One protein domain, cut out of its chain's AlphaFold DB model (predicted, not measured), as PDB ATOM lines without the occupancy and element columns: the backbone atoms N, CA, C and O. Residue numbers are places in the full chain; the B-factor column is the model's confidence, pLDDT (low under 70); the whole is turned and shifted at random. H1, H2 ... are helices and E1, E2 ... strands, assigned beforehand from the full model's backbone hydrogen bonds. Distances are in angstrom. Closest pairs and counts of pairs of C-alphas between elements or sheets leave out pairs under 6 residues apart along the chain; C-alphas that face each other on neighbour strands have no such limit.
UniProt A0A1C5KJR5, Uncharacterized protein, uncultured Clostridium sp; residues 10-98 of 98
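Overview. This is residues 10 to 98 of the 98 residues of an uncharacterized protein of uncultured Clostridium sp (UniProt A0A1C5KJR5). A twisted sheet of four strands forms a wall, with the long helix H3 running along edge strand E4 and the short helix H2 over edge strand E2 on one face, while the short helix H1 is on the opposite face. The long loop of residues 16 to 29 lies at one end of the longest axis, and residues 93 to 98, the last turn of H3 and the tail after it, stick out at the other. The 89 printed residues hold three named helices and four named strands, in the order E1, H1, E2, H2, E3, E4, H3. The sheet runs E2, E1, E3, E4, with neighbours antiparallel throughout, and the class is mixed, helices and strands. The whole is compact, with a radius of gyration of the C-alphas of 13.9 A, yet elongated in outline, spanning 48 by 27 by 22 A.

Along the chain. The sheet holds E2, residues 41 to 48 and 21.8 A long from first to last C-alpha; E1, residues 10 to 15, 16.8 A; E3, residues 63 to 68, 17.0 A; and E4, residues 74 to 79, 14.9 A. E1 begins with C-alpha 10 at (-11.921, 5.783, -8.803). H3, residues 82 to 96, is 21.5 A long; it begins with C-alpha 82 at (-12.317, -7.443, -14.872) and ends with C-alpha 96 at (-27.426, 7.701, -16.795). The two short helices are H1, residues 30 to 34, 6.1 A, and H2, residues 51 to 55, 6.0 A.

Arrangement. The inner strands E1 and E3 are antiparallel at 165 degrees, with N 12 and O 65 within hydrogen-bond range at 2.9 A. E2 and E1 are antiparallel at 155 degrees, with N 11 and O 46 within range at 2.9 A. E3 and E4, antiparallel at 164 degrees, form a hairpin with N 66 and O 76 within range at 2.8 A. The edge strands E2 and E4 are apart. H3 is on the sheet at a height over the sheet of 8.2 A, over E4 and only just not over E3, on which 2 of its C-alphas fall; on the local plane its line and that of E4 stand at 19 degrees, along the strands. The closest C-alphas of H3 and E4 are those of Asp 88 and Gly 76, 5.5 A apart. H3 and the sheet make two layers, a helix on one face of a sheet. H2 is on the same face as H3, over E2, at a height over the sheet of 7.4 A. H2 and H3 touch, and their closest C-alphas are those of Ala 51 and Lys 86, 5.2 A apart. E2, H2 and E3 form a split strand-helix-strand unit, two strands running the same way with E1 between them, and its crossover is right-handed. H1 is on the opposite face at a height over the sheet of 6.6 A, only just over none of the strands, with 2 C-alphas falling on E3 and 2 on E4. The closest C-alphas of H1 and E4 are those of Ala 34 and Gly 78, 4.5 A apart. In H1, H2 and H3 every O i to N i+4 pair is within hydrogen-bond range.

Size, cuts and confidence. The two C-alphas farthest apart are those of Gly 23 and Lys 98, at 48.8 A. The printed part has no cut. The link from E1 to H1, 14 residues, is long. The mean pLDDT of the printed part is 92.1, and residues 57 to 60 and residue 98 are under 70.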
ATOM      1  N   VAL A  10     -12.963   6.130  -9.763       95.38
ATOM      2  CA  VAL A  10     -11.921   5.783  -8.803       95.38
ATOM      3  C   VAL A  10     -12.231   4.421  -8.195       95.38
ATOM      4  O   VAL A  10     -13.358   4.152  -7.771       95.38
ATOM      5  N   ILE A  11     -11.221   3.561  -8.147       94.81
ATOM      6  CA  ILE A  11     -11.272   2.270  -7.469       94.81
ATOM      7  C   ILE A  11     -10.398   2.329  -6.219       94.81
ATOM      8  O   ILE A  11      -9.276   2.832  -6.251       94.81
ATOM      9  N   VAL A  12     -10.924   1.821  -5.109       95.62
ATOM     10  CA  VAL A  12     -10.156   1.548  -3.892       95.62
ATOM     11  C   VAL A  12     -10.004   0.043  -3.794       95.62
ATOM     12  O   VAL A  12     -11.005  -0.664  -3.648       95.62
ATOM     13  N   VAL A  13      -8.768  -0.427  -3.883       95.31
ATOM     14  CA  VAL A  13      -8.434  -1.846  -3.813       95.31
ATOM     15  C   VAL A  13      -8.047  -2.198  -2.381       95.31
ATOM     16  O   VAL A  13      -7.348  -1.442  -1.700       95.31
ATOM     17  N   THR A  14      -8.539  -3.339  -1.915       96.00
ATOM     18  CA  THR A  14      -8.309  -3.850  -0.564       96.00
ATOM     19  C   THR A  14      -8.016  -5.343  -0.584       96.00
ATOM     20  O   THR A  14      -8.508  -6.059  -1.456       96.00
ATOM     21  N   SER A  15      -7.289  -5.823   0.412       95.50
ATOM     22  CA  SER A  15      -7.034  -7.242   0.676       95.50
ATOM     23  C   SER A  15      -7.654  -7.660   2.012       95.50
ATOM     24  O   SER A  15      -8.248  -6.853   2.739       95.50
ATOM     25  N   GLU A  16      -7.574  -8.943   2.335       95.38
ATOM     26  CA  GLU A  16      -7.891  -9.427   3.669       95.38
ATOM     27  C   GLU A  16      -6.913  -8.887   4.718       95.38
ATOM     28  O   GLU A  16      -5.799  -8.472   4.422       95.38
ATOM     29  N   ASP A  17      -7.311  -8.943   5.987       94.31
ATOM     30  CA  ASP A  17      -6.415  -8.653   7.107       94.31
ATOM     31  C   ASP A  17      -6.103  -9.904   7.942       94.31
ATOM     32  O   ASP A  17      -6.506 -11.020   7.619       94.31
ATOM     33  N   GLU A  18      -5.419  -9.709   9.071       95.06
ATOM     34  CA  GLU A  18      -5.041 -10.747  10.044       95.06
ATOM     35  C   GLU A  18      -6.205 -11.598  10.587       95.06
ATOM     36  O   GLU A  18      -5.985 -12.606  11.269       95.06
ATOM     37  N   ARG A  19      -7.458 -11.204  10.333       96.00
ATOM     38  CA  ARG A  19      -8.631 -11.999  10.699       96.00
ATOM     39  C   ARG A  19      -8.896 -13.112   9.694       96.00
ATOM     40  O   ARG A  19      -9.647 -14.028  10.017       96.00
ATOM     41  N   TYR A  20      -8.324 -13.058   8.495       95.38
ATOM     42  CA  TYR A  20      -8.528 -14.079   7.479       95.38
ATOM     43  C   TYR A  20      -7.926 -15.421   7.874       95.38
ATOM     44  O   TYR A  20      -6.737 -15.523   8.165       95.38
ATOM     45  N   ASN A  21      -8.779 -16.447   7.862       92.12
ATOM     46  CA  ASN A  21      -8.431 -17.848   8.085       92.12
ATOM     47  C   ASN A  21      -7.431 -18.071   9.239       92.12
ATOM     48  O   ASN A  21      -6.501 -18.871   9.141       92.12
ATOM     49  N   ASN A  22      -7.612 -17.338  10.339       91.94
ATOM     50  CA  ASN A  22      -6.630 -17.257  11.420       91.94
ATOM     51  C   ASN A  22      -6.854 -18.297  12.535       91.94
ATOM     52  O   ASN A  22      -6.152 -18.288  13.547       91.94
ATOM     53  N   GLY A  23      -7.848 -19.176  12.369       91.69
ATOM     54  CA  GLY A  23      -8.152 -20.269  13.296       91.69
ATOM     55  C   GLY A  23      -8.812 -19.850  14.616       91.69
ATOM     56  O   GLY A  23      -8.947 -20.690  15.504       91.69
ATOM     57  N   LYS A  24      -9.220 -18.583  14.769       94.50
ATOM     58  CA  LYS A  24      -9.934 -18.070  15.952       94.50
ATOM     59  C   LYS A  24     -11.450 -18.046  15.736       94.50
ATOM     60  O   LYS A  24     -11.929 -18.143  14.610       94.50
ATOM     61  N   GLU A  25     -12.215 -17.878  16.816       91.56
ATOM     62  CA  GLU A  25     -13.686 -17.775  16.772       91.56
ATOM     63  C   GLU A  25     -14.173 -16.620  15.879       91.56
ATOM     64  O   GLU A  25     -15.198 -16.725  15.209       91.56
ATOM     65  N   ASP A  26     -13.414 -15.525  15.817       90.81
ATOM     66  CA  ASP A  26     -13.718 -14.354  15.001       90.81
ATOM     67  C   ASP A  26     -13.134 -14.412  13.581       90.81
ATOM     68  O   ASP A  26     -13.318 -13.444  12.830       90.81
ATOM     69  N   SER A  27     -12.502 -15.531  13.197       93.00
ATOM     70  CA  SER A  27     -11.891 -15.744  11.881       93.00
ATOM     71  C   SER A  27     -12.854 -15.383  10.749       93.00
ATOM     72  O   SER A  27     -14.041 -15.720  10.761       93.00
ATOM     73  N   LYS A  28     -12.334 -14.682   9.745       95.88
ATOM     74  CA  LYS A  28     -13.057 -14.263   8.544       95.88
ATOM     75  C   LYS A  28     -12.649 -15.114   7.350       95.88
ATOM     76  O   LYS A  28     -11.556 -15.670   7.299       95.88
ATOM     77  N   VAL A  29     -13.562 -15.210   6.395       94.94
ATOM     78  CA  VAL A  29     -13.365 -15.861   5.094       94.94
ATOM     79  C   VAL A  29     -13.436 -14.808   3.990       94.94
ATOM     80  O   VAL A  29     -13.881 -13.690   4.250       94.94
ATOM     81  N   LEU A  30     -13.041 -15.158   2.766       94.88
ATOM     82  CA  LEU A  30     -13.031 -14.240   1.617       94.88
ATOM     83  C   LEU A  30     -14.380 -13.527   1.427       94.88
ATOM     84  O   LEU A  30     -14.417 -12.308   1.284       94.88
ATOM     85  N   ASP A  31     -15.494 -14.256   1.554       96.50
ATOM     86  CA  ASP A  31     -16.849 -13.706   1.422       96.50
ATOM     87  C   ASP A  31     -17.134 -12.548   2.387       96.50
ATOM     88  O   ASP A  31     -17.903 -11.641   2.064       96.50
ATOM     89  N   PHE A  32     -16.532 -12.543   3.579       96.62
ATOM     90  CA  PHE A  32     -16.697 -11.433   4.517       96.62
ATOM     91  C   PHE A  32     -16.103 -10.139   3.955       96.62
ATOM     92  O   PHE A  32     -16.732  -9.084   4.053       96.62
ATOM     93  N   PHE A  33     -14.911 -10.226   3.368       97.00
ATOM     94  CA  PHE A  33     -14.218  -9.080   2.792       97.00
ATOM     95  C   PHE A  33     -14.829  -8.684   1.447       97.00
ATOM     96  O   PHE A  33     -15.063  -7.501   1.236       97.00
ATOM     97  N   ALA A  34     -15.243  -9.635   0.606       96.56
ATOM     98  CA  ALA A  34     -15.972  -9.341  -0.631       96.56
ATOM     99  C   ALA A  34     -17.282  -8.572  -0.375       96.56
ATOM    100  O   ALA A  34     -17.593  -7.613  -1.077       96.56
ATOM    101  N   ASN A  35     -18.031  -8.941   0.670       97.69
ATOM    102  CA  ASN A  35     -19.271  -8.253   1.050       97.69
ATOM    103  C   ASN A  35     -19.037  -6.940   1.819       97.69
ATOM    104  O   ASN A  35     -19.979  -6.188   2.082       97.69
ATOM    105  N   SER A  36     -17.814  -6.670   2.274       97.06
ATOM    106  CA  SER A  36     -17.470  -5.478   3.057       97.06
ATOM    107  C   SER A  36     -15.997  -5.086   2.871       97.06
ATOM    108  O   SER A  36     -15.243  -5.098   3.847       97.06
ATOM    109  N   PRO A  37     -15.572  -4.698   1.654       96.88
ATOM    110  CA  PRO A  37     -14.155  -4.491   1.328       96.88
ATOM    111  C   PRO A  37     -13.488  -3.398   2.167       96.88
ATOM    112  O   PRO A  37     -12.332  -3.518   2.547       96.88
ATOM    113  N   TRP A  38     -14.245  -2.386   2.600       97.12
ATOM    114  CA  TRP A  38     -13.774  -1.348   3.531       97.12
ATOM    115  C   TRP A  38     -13.392  -1.865   4.930       97.12
ATOM    116  O   TRP A  38     -12.940  -1.084   5.765       97.12
ATOM    117  N   LYS A  39     -13.624  -3.148   5.233       96.88
ATOM    118  CA  LYS A  39     -13.136  -3.796   6.456       96.88
ATOM    119  C   LYS A  39     -11.772  -4.459   6.271       96.88
ATOM    120  O   LYS A  39     -11.236  -4.892   7.284       96.88
ATOM    121  N   GLY A  40     -11.280  -4.598   5.043       95.25
ATOM    122  CA  GLY A  40      -9.971  -5.168   4.729       95.25
ATOM    123  C   GLY A  40      -8.826  -4.167   4.881       95.25
ATOM    124  O   GLY A  40      -9.021  -3.043   5.353       95.25
ATOM    125  N   VAL A  41      -7.630  -4.580   4.463       95.81
ATOM    126  CA  VAL A  41      -6.450  -3.709   4.407       95.81
ATOM    127  C   VAL A  41      -6.487  -2.904   3.116       95.81
ATOM    128  O   VAL A  41      -6.854  -3.412   2.062       95.81
ATOM    129  N   PHE A  42      -6.141  -1.624   3.205       95.38
ATOM    130  CA  PHE A  42      -5.982  -0.766   2.039       95.38
ATOM    131  C   PHE A  42      -4.732  -1.159   1.245       95.38
ATOM    132  O   PHE A  42      -3.646  -1.185   1.816       95.38
ATOM    133  N   GLU A  43      -4.888  -1.364  -0.062       93.56
ATOM    134  CA  GLU A  43      -3.778  -1.668  -0.970       93.56
ATOM    135  C   GLU A  43      -3.412  -0.442  -1.810       93.56
ATOM    136  O   GLU A  43      -2.326   0.126  -1.685       93.56
ATOM    137  N   CYS A  44      -4.339   0.012  -2.655       93.00
ATOM    138  CA  CYS A  44      -4.086   1.129  -3.557       93.00
ATOM    139  C   CYS A  44      -5.370   1.844  -4.002       93.00
ATOM    140  O   CYS A  44      -6.497   1.417  -3.732       93.00
ATOM    141  N   ILE A  45      -5.173   2.977  -4.680       93.00
ATOM    142  CA  ILE A  45      -6.222   3.728  -5.375       93.00
ATOM    143  C   ILE A  45      -5.798   3.884  -6.824       93.00
ATOM    144  O   ILE A  45      -4.670   4.307  -7.084       93.00
ATOM    145  N   LEU A  46      -6.718   3.614  -7.745       92.06
ATOM    146  CA  LEU A  46      -6.522   3.864  -9.170       92.06
ATOM    147  C   LEU A  46      -7.668   4.720  -9.686       92.06
ATOM    148  O   LEU A  46      -8.771   4.719  -9.135       92.06
ATOM    149  N   THR A  47      -7.393   5.459 -10.745       93.06
ATOM    150  CA  THR A  47      -8.370   6.298 -11.432       93.06
ATOM    151  C   THR A  47      -8.295   6.006 -12.914       93.06
ATOM    152  O   THR A  47      -7.195   5.848 -13.437       93.06
ATOM    153  N   GLY A  48      -9.441   5.975 -13.579       93.19
ATOM    154  CA  GLY A  48      -9.526   5.642 -14.995       93.19
ATOM    155  C   GLY A  48     -10.930   5.857 -15.535       93.19
ATOM    156  O   GLY A  48     -11.876   6.118 -14.783       93.19
ATOM    157  N   ASP A  49     -11.063   5.733 -16.847       94.00
ATOM    158  CA  ASP A  49     -12.328   5.939 -17.552       94.00
ATOM    159  C   ASP A  49     -13.083   4.640 -17.839       94.00
ATOM    160  O   ASP A  49     -14.274   4.671 -18.160       94.00
ATOM    161  N   ASN A  50     -12.411   3.494 -17.731       93.44
ATOM    162  CA  ASN A  50     -12.954   2.182 -18.070       93.44
ATOM    163  C   ASN A  50     -12.295   1.059 -17.247       93.44
ATOM    164  O   ASN A  50     -11.342   1.281 -16.504       93.44
ATOM    165  N   ALA A  51     -12.832  -0.157 -17.371       93.88
ATOM    166  CA  ALA A  51     -12.344  -1.317 -16.631       93.88
ATOM    167  C   ALA A  51     -10.910  -1.719 -17.012       93.88
ATOM    168  O   ALA A  51     -10.184  -2.172 -16.137       93.88
ATOM    169  N   ASP A  52     -10.498  -1.547 -18.274       91.88
ATOM    170  CA  ASP A  52      -9.143  -1.897 -18.720       91.88
ATOM    171  C   ASP A  52      -8.099  -1.034 -17.987       91.88
ATOM    172  O   ASP A  52      -7.164  -1.562 -17.393       91.88
ATOM    173  N   GLU A  53      -8.321   0.282 -17.920       91.81
ATOM    174  CA  GLU A  53      -7.452   1.223 -17.196       91.81
ATOM    175  C   GLU A  53      -7.440   1.000 -15.676       91.81
ATOM    176  O   GLU A  53      -6.429   1.238 -15.018       91.81
ATOM    177  N   LEU A  54      -8.561   0.550 -15.104       90.50
ATOM    178  CA  LEU A  54      -8.677   0.283 -13.667       90.50
ATOM    179  C   LEU A  54      -8.120  -1.088 -13.257       90.50
ATOM    180  O   LEU A  54      -7.869  -1.295 -12.070       90.50
ATOM    181  N   MET A  55      -7.950  -2.016 -14.203       86.94
ATOM    182  CA  MET A  55      -7.430  -3.366 -13.958       86.94
ATOM    183  C   MET A  55      -5.916  -3.470 -14.192       86.94
ATOM    184  O   MET A  55      -5.297  -4.417 -13.722       86.94
ATOM    185  N   ASP A  56      -5.302  -2.496 -14.870       71.81
ATOM    186  CA  ASP A  56      -3.874  -2.505 -15.242       71.81
ATOM    187  C   ASP A  56      -2.908  -2.327 -14.049       71.81
ATOM    188  O   ASP A  56      -1.700  -2.151 -14.210       71.81
ATOM    189  N   ALA A  57      -3.421  -2.368 -12.818       57.09
ATOM    190  CA  ALA A  57      -2.587  -2.401 -11.638       57.09
ATOM    191  C   ALA A  57      -2.227  -3.838 -11.284       57.09
ATOM    192  O   ALA A  57      -3.086  -4.659 -10.972       57.09
ATOM    193  N   ASP A  58      -0.924  -4.078 -11.219       60.84
ATOM    194  CA  ASP A  58      -0.270  -5.191 -10.528       60.84
ATOM    195  C   ASP A  58      -0.527  -5.124  -9.002       60.84
ATOM    196  O   ASP A  58       0.389  -5.116  -8.185       60.84
ATOM    197  N   SER A  59      -1.785  -4.923  -8.593       65.00
ATOM    198  CA  SER A  59      -2.180  -4.820  -7.196       65.00
ATOM    199  C   SER A  59      -2.428  -6.216  -6.648       65.00
ATOM    200  O   SER A  59      -3.265  -6.943  -7.177       65.00
ATOM    201  N   GLU A  60      -1.777  -6.554  -5.537       69.00
ATOM    202  CA  GLU A  60      -1.999  -7.811  -4.809       69.00
ATOM    203  C   GLU A  60      -3.383  -7.887  -4.128       69.00
ATOM    204  O   GLU A  60      -3.727  -8.892  -3.509       69.00
ATOM    205  N   GLY A  61      -4.199  -6.832  -4.222       79.69
ATOM    206  CA  GLY A  61      -5.506  -6.781  -3.584       79.69
ATOM    207  C   GLY A  61      -6.579  -7.606  -4.288       79.69
ATOM    208  O   GLY A  61      -6.627  -7.717  -5.511       79.69
ATOM    209  N   LEU A  62      -7.485  -8.161  -3.484       91.81
ATOM    210  CA  LEU A  62      -8.501  -9.123  -3.920       91.81
ATOM    211  C   LEU A  62      -9.913  -8.547  -3.986       91.81
ATOM    212  O   LEU A  62     -10.803  -9.157  -4.578       91.81
ATOM    213  N   PHE A  63     -10.143  -7.372  -3.404       96.06
ATOM    214  CA  PHE A  63     -11.459  -6.752  -3.345       96.06
ATOM    215  C   PHE A  63     -11.411  -5.297  -3.775       96.06
ATOM    216  O   PHE A  63     -10.383  -4.632  -3.660       96.06
ATOM    217  N   TYR A  64     -12.548  -4.785  -4.232       96.50
ATOM    218  CA  TYR A  64     -12.646  -3.414  -4.704       96.50
ATOM    219  C   TYR A  64     -13.864  -2.678  -4.179       96.50
ATOM    220  O   TYR A  64     -14.886  -3.256  -3.804       96.50
ATOM    221  N   GLN A  65     -13.747  -1.360  -4.216       97.81
ATOM    222  CA  GLN A  65     -14.846  -0.417  -4.123       97.81
ATOM    223  C   GLN A  65     -14.723   0.524  -5.317       97.81
ATOM    224  O   GLN A  65     -13.703   1.193  -5.459       97.81
ATOM    225  N   LEU A  66     -15.747   0.579  -6.163       97.56
ATOM    226  CA  LEU A  66     -15.780   1.428  -7.348       97.56
ATOM    227  C   LEU A  66     -16.697   2.621  -7.104       97.56
ATOM    228  O   LEU A  66     -17.870   2.455  -6.748       97.56
ATOM    229  N   TYR A  67     -16.174   3.819  -7.331       97.50
ATOM    230  CA  TYR A  67     -16.911   5.069  -7.217       97.50
ATOM    231  C   TYR A  67     -16.878   5.823  -8.542       97.50
ATOM    232  O   TYR A  67     -15.860   5.860  -9.232       97.50
ATOM    233  N   GLU A  68     -17.994   6.463  -8.870       95.56
ATOM    234  CA  GLU A  68     -18.027   7.504  -9.894       95.56
ATOM    235  C   GLU A  68     -17.572   8.835  -9.288       95.56
ATOM    236  O   GLU A  68     -17.878   9.143  -8.132       95.56
ATOM    237  N   MET A  69     -16.811   9.612 -10.053       94.19
ATOM    238  CA  MET A  69     -16.158  10.825  -9.558       94.19
ATOM    239  C   MET A  69     -17.006  12.094  -9.710       94.19
ATOM    240  O   MET A  69     -16.675  13.104  -9.095       94.19
ATOM    241  N   GLU A  70     -18.100  12.060 -10.476       91.06
ATOM    242  CA  GLU A  70     -18.955  13.231 -10.712       91.06
ATOM    243  C   GLU A  70     -19.679  13.656  -9.426       91.06
ATOM    244  O   GLU A  70     -19.699  14.840  -9.095       91.06
ATOM    245  N   ASN A  71     -20.227  12.699  -8.668       90.94
ATOM    246  CA  ASN A  71     -20.907  12.958  -7.391       90.94
ATOM    247  C   ASN A  71     -20.308  12.175  -6.210       90.94
ATOM    248  O   ASN A  71     -20.810  12.277  -5.088       90.94
ATOM    249  N   GLY A  72     -19.245  11.395  -6.433       92.50
ATOM    250  CA  GLY A  72     -18.596  10.593  -5.394       92.50
ATOM    251  C   GLY A  72     -19.425   9.390  -4.933       92.50
ATOM    252  O   GLY A  72     -19.263   8.912  -3.806       92.50
ATOM    253  N   LYS A  73     -20.355   8.899  -5.755       95.44
ATOM    254  CA  LYS A  73     -21.224   7.772  -5.413       95.44
ATOM    255  C   LYS A  73     -20.501   6.440  -5.602       95.44
ATOM    256  O   LYS A  73     -19.896   6.183  -6.636       95.44
ATOM    257  N   ARG A  74     -20.648   5.526  -4.637       97.31
ATOM    258  CA  ARG A  74     -20.236   4.128  -4.827       97.31
ATOM    259  C   ARG A  74     -21.193   3.429  -5.786       97.31
ATOM    260  O   ARG A  74     -22.399   3.392  -5.527       97.31
ATOM    261  N   ILE A  75     -20.657   2.864  -6.857       97.69
ATOM    262  CA  ILE A  75     -21.427   2.177  -7.900       97.69
ATOM    263  C   ILE A  75     -21.199   0.667  -7.899       97.69
ATOM    264  O   ILE A  75     -22.058  -0.056  -8.388       97.69
ATOM    265  N   GLY A  76     -20.106   0.204  -7.288       97.69
ATOM    266  CA  GLY A  76     -19.707  -1.197  -7.291       97.69
ATOM    267  C   GLY A  76     -18.843  -1.573  -6.096       97.69
ATOM    268  O   GLY A  76     -18.193  -0.709  -5.499       97.69
ATOM    269  N   TYR A  77     -18.864  -2.846  -5.712       98.06
ATOM    270  CA  TYR A  77     -17.924  -3.439  -4.758       98.06
ATOM    271  C   TYR A  77     -17.990  -4.966  -4.828       98.06
ATOM    272  O   TYR A  77     -19.033  -5.526  -5.166       98.06
ATOM    273  N   GLY A  78     -16.909  -5.641  -4.451       97.12
ATOM    274  CA  GLY A  78     -16.868  -7.100  -4.445       97.12
ATOM    275  C   GLY A  78     -15.459  -7.643  -4.604       97.12
ATOM    276  O   GLY A  78     -14.487  -6.969  -4.270       97.12
ATOM    277  N   VAL A  79     -15.363  -8.862  -5.133       95.50
ATOM    278  CA  VAL A  79     -14.092  -9.456  -5.565       95.50
ATOM    279  C   VAL A  79     -13.594  -8.719  -6.803       95.50
ATOM    280  O   VAL A  79     -14.336  -8.565  -7.775       95.50
ATOM    281  N   LEU A  80     -12.343  -8.266  -6.766       93.81
ATOM    282  CA  LEU A  80     -11.707  -7.576  -7.878       93.81
ATOM    283  C   LEU A  80     -11.556  -8.542  -9.055       93.81
ATOM    284  O   LEU A  80     -10.785  -9.496  -9.017       93.81
ATOM    285  N   SER A  81     -12.325  -8.293 -10.108       93.75
ATOM    286  CA  SER A  81     -12.185  -8.970 -11.390       93.75
ATOM    287  C   SER A  81     -12.595  -8.027 -12.509       93.75
ATOM    288  O   SER A  81     -13.445  -7.151 -12.316       93.75
ATOM    289  N   TYR A  82     -12.012  -8.237 -13.687       93.25
ATOM    290  CA  TYR A  82     -12.317  -7.443 -14.872       93.25
ATOM    291  C   TYR A  82     -13.819  -7.430 -15.191       93.25
ATOM    292  O   TYR A  82     -14.406  -6.366 -15.385       93.25
ATOM    293  N   ASP A  83     -14.456  -8.606 -15.182       95.44
ATOM    294  CA  ASP A  83     -15.877  -8.746 -15.510       95.44
ATOM    295  C   ASP A  83     -16.780  -8.013 -14.511       95.44
ATOM    296  O   ASP A  83     -17.761  -7.387 -14.915       95.44
ATOM    297  N   ALA A  84     -16.437  -8.041 -13.217       94.94
ATOM    298  CA  ALA A  84     -17.190  -7.329 -12.187       94.94
ATOM    299  C   ALA A  84     -17.099  -5.808 -12.374       94.94
ATOM    300  O   ALA A  84     -18.128  -5.131 -12.430       94.94
ATOM    301  N   LEU A  85     -15.883  -5.278 -12.563       94.81
ATOM    302  CA  LEU A  85     -15.667  -3.852 -12.824       94.81
ATOM    303  C   LEU A  85     -16.401  -3.392 -14.080       94.81
ATOM    304  O   LEU A  85     -17.104  -2.381 -14.060       94.81
ATOM    305  N   LYS A  86     -16.264  -4.152 -15.167       96.44
ATOM    306  CA  LYS A  86     -16.928  -3.854 -16.430       96.44
ATOM    307  C   LYS A  86     -18.445  -3.835 -16.270       96.44
ATOM    308  O   LYS A  86     -19.076  -2.878 -16.715       96.44
ATOM    309  N   ASN A  87     -19.029  -4.838 -15.613       97.56
ATOM    310  CA  ASN A  87     -20.475  -4.882 -15.415       97.56
ATOM    311  C   ASN A  87     -20.979  -3.690 -14.588       97.56
ATOM    312  O   ASN A  87     -21.960  -3.059 -14.982       97.56
ATOM    313  N   ASP A  88     -20.301  -3.337 -13.494       97.50
ATOM    314  CA  ASP A  88     -20.696  -2.201 -12.652       97.50
ATOM    315  C   ASP A  88     -20.636  -0.867 -13.411       97.50
ATOM    316  O   ASP A  88     -21.567  -0.057 -13.323       97.50
ATOM    317  N   ILE A  89     -19.574  -0.646 -14.197       96.94
ATOM    318  CA  ILE A  89     -19.421   0.546 -15.048       96.94
ATOM    319  C   ILE A  89     -20.537   0.602 -16.089       96.94
ATOM    320  O   ILE A  89     -21.217   1.623 -16.219       96.94
ATOM    321  N   GLU A  90     -20.763  -0.490 -16.817       96.44
ATOM    322  CA  GLU A  90     -21.788  -0.534 -17.856       96.44
ATOM    323  C   GLU A  90     -23.200  -0.363 -17.283       96.44
ATOM    324  O   GLU A  90     -24.032   0.334 -17.868       96.44
ATOM    325  N   GLU A  91     -23.506  -0.983 -16.142       96.81
ATOM    326  CA  GLU A  91     -24.781  -0.795 -15.453       96.81
ATOM    327  C   GLU A  91     -24.995   0.653 -15.030       96.81
ATOM    328  O   GLU A  91     -26.105   1.174 -15.172       96.81
ATOM    329  N   TRP A  92     -23.953   1.298 -14.511       96.12
ATOM    330  CA  TRP A  92     -24.003   2.697 -14.117       96.12
ATOM    331  C   TRP A  92     -24.248   3.618 -15.315       96.12
ATOM    332  O   TRP A  92     -25.186   4.418 -15.286       96.12
ATOM    333  N   GLU A  93     -23.482   3.459 -16.394       94.62
ATOM    334  CA  GLU A  93     -23.628   4.272 -17.609       94.62
ATOM    335  C   GLU A  93     -25.000   4.048 -18.272       94.62
ATOM    336  O   GLU A  93     -25.672   5.006 -18.662       94.62
ATOM    337  N   ARG A  94     -25.515   2.808 -18.300       95.12
ATOM    338  CA  ARG A  94     -26.885   2.520 -18.779       95.12
ATOM    339  C   ARG A  94     -27.964   3.255 -17.982       95.12
ATOM    340  O   ARG A  94     -29.002   3.601 -18.546       95.12
ATOM    341  N   ARG A  95     -27.761   3.467 -16.677       92.00
ATOM    342  CA  ARG A  95     -28.717   4.182 -15.812       92.00
ATOM    343  C   ARG A  95     -28.680   5.694 -16.030       92.00
ATOM    344  O   ARG A  95     -29.708   6.319 -15.811       92.00
ATOM    345  N   LYS A  96     -27.554   6.264 -16.476       82.94
ATOM    346  CA  LYS A  96     -27.426   7.701 -16.795       82.94
ATOM    347  C   LYS A  96     -28.153   8.119 -18.079       82.94
ATOM    348  O   LYS A  96     -28.481   9.286 -18.233       82.94
ATOM    349  N   ILE A  97     -28.376   7.182 -19.001       73.19
ATOM    350  CA  ILE A  97     -29.006   7.448 -20.309       73.19
ATOM    351  C   ILE A  97     -30.551   7.482 -20.216       73.19
ATOM    352  O   ILE A  97     -31.216   7.898 -21.164       73.19
ATOM    353  N   LYS A  98     -31.133   7.052 -19.090       51.75
ATOM    354  CA  LYS A  98     -32.583   7.093 -18.832       51.75
ATOM    355  C   LYS A  98     -32.990   8.357 -18.091       51.75
ATOM    356  O   LYS A  98     -34.078   8.871 -18.428       51.75
TER     357      LYS A  98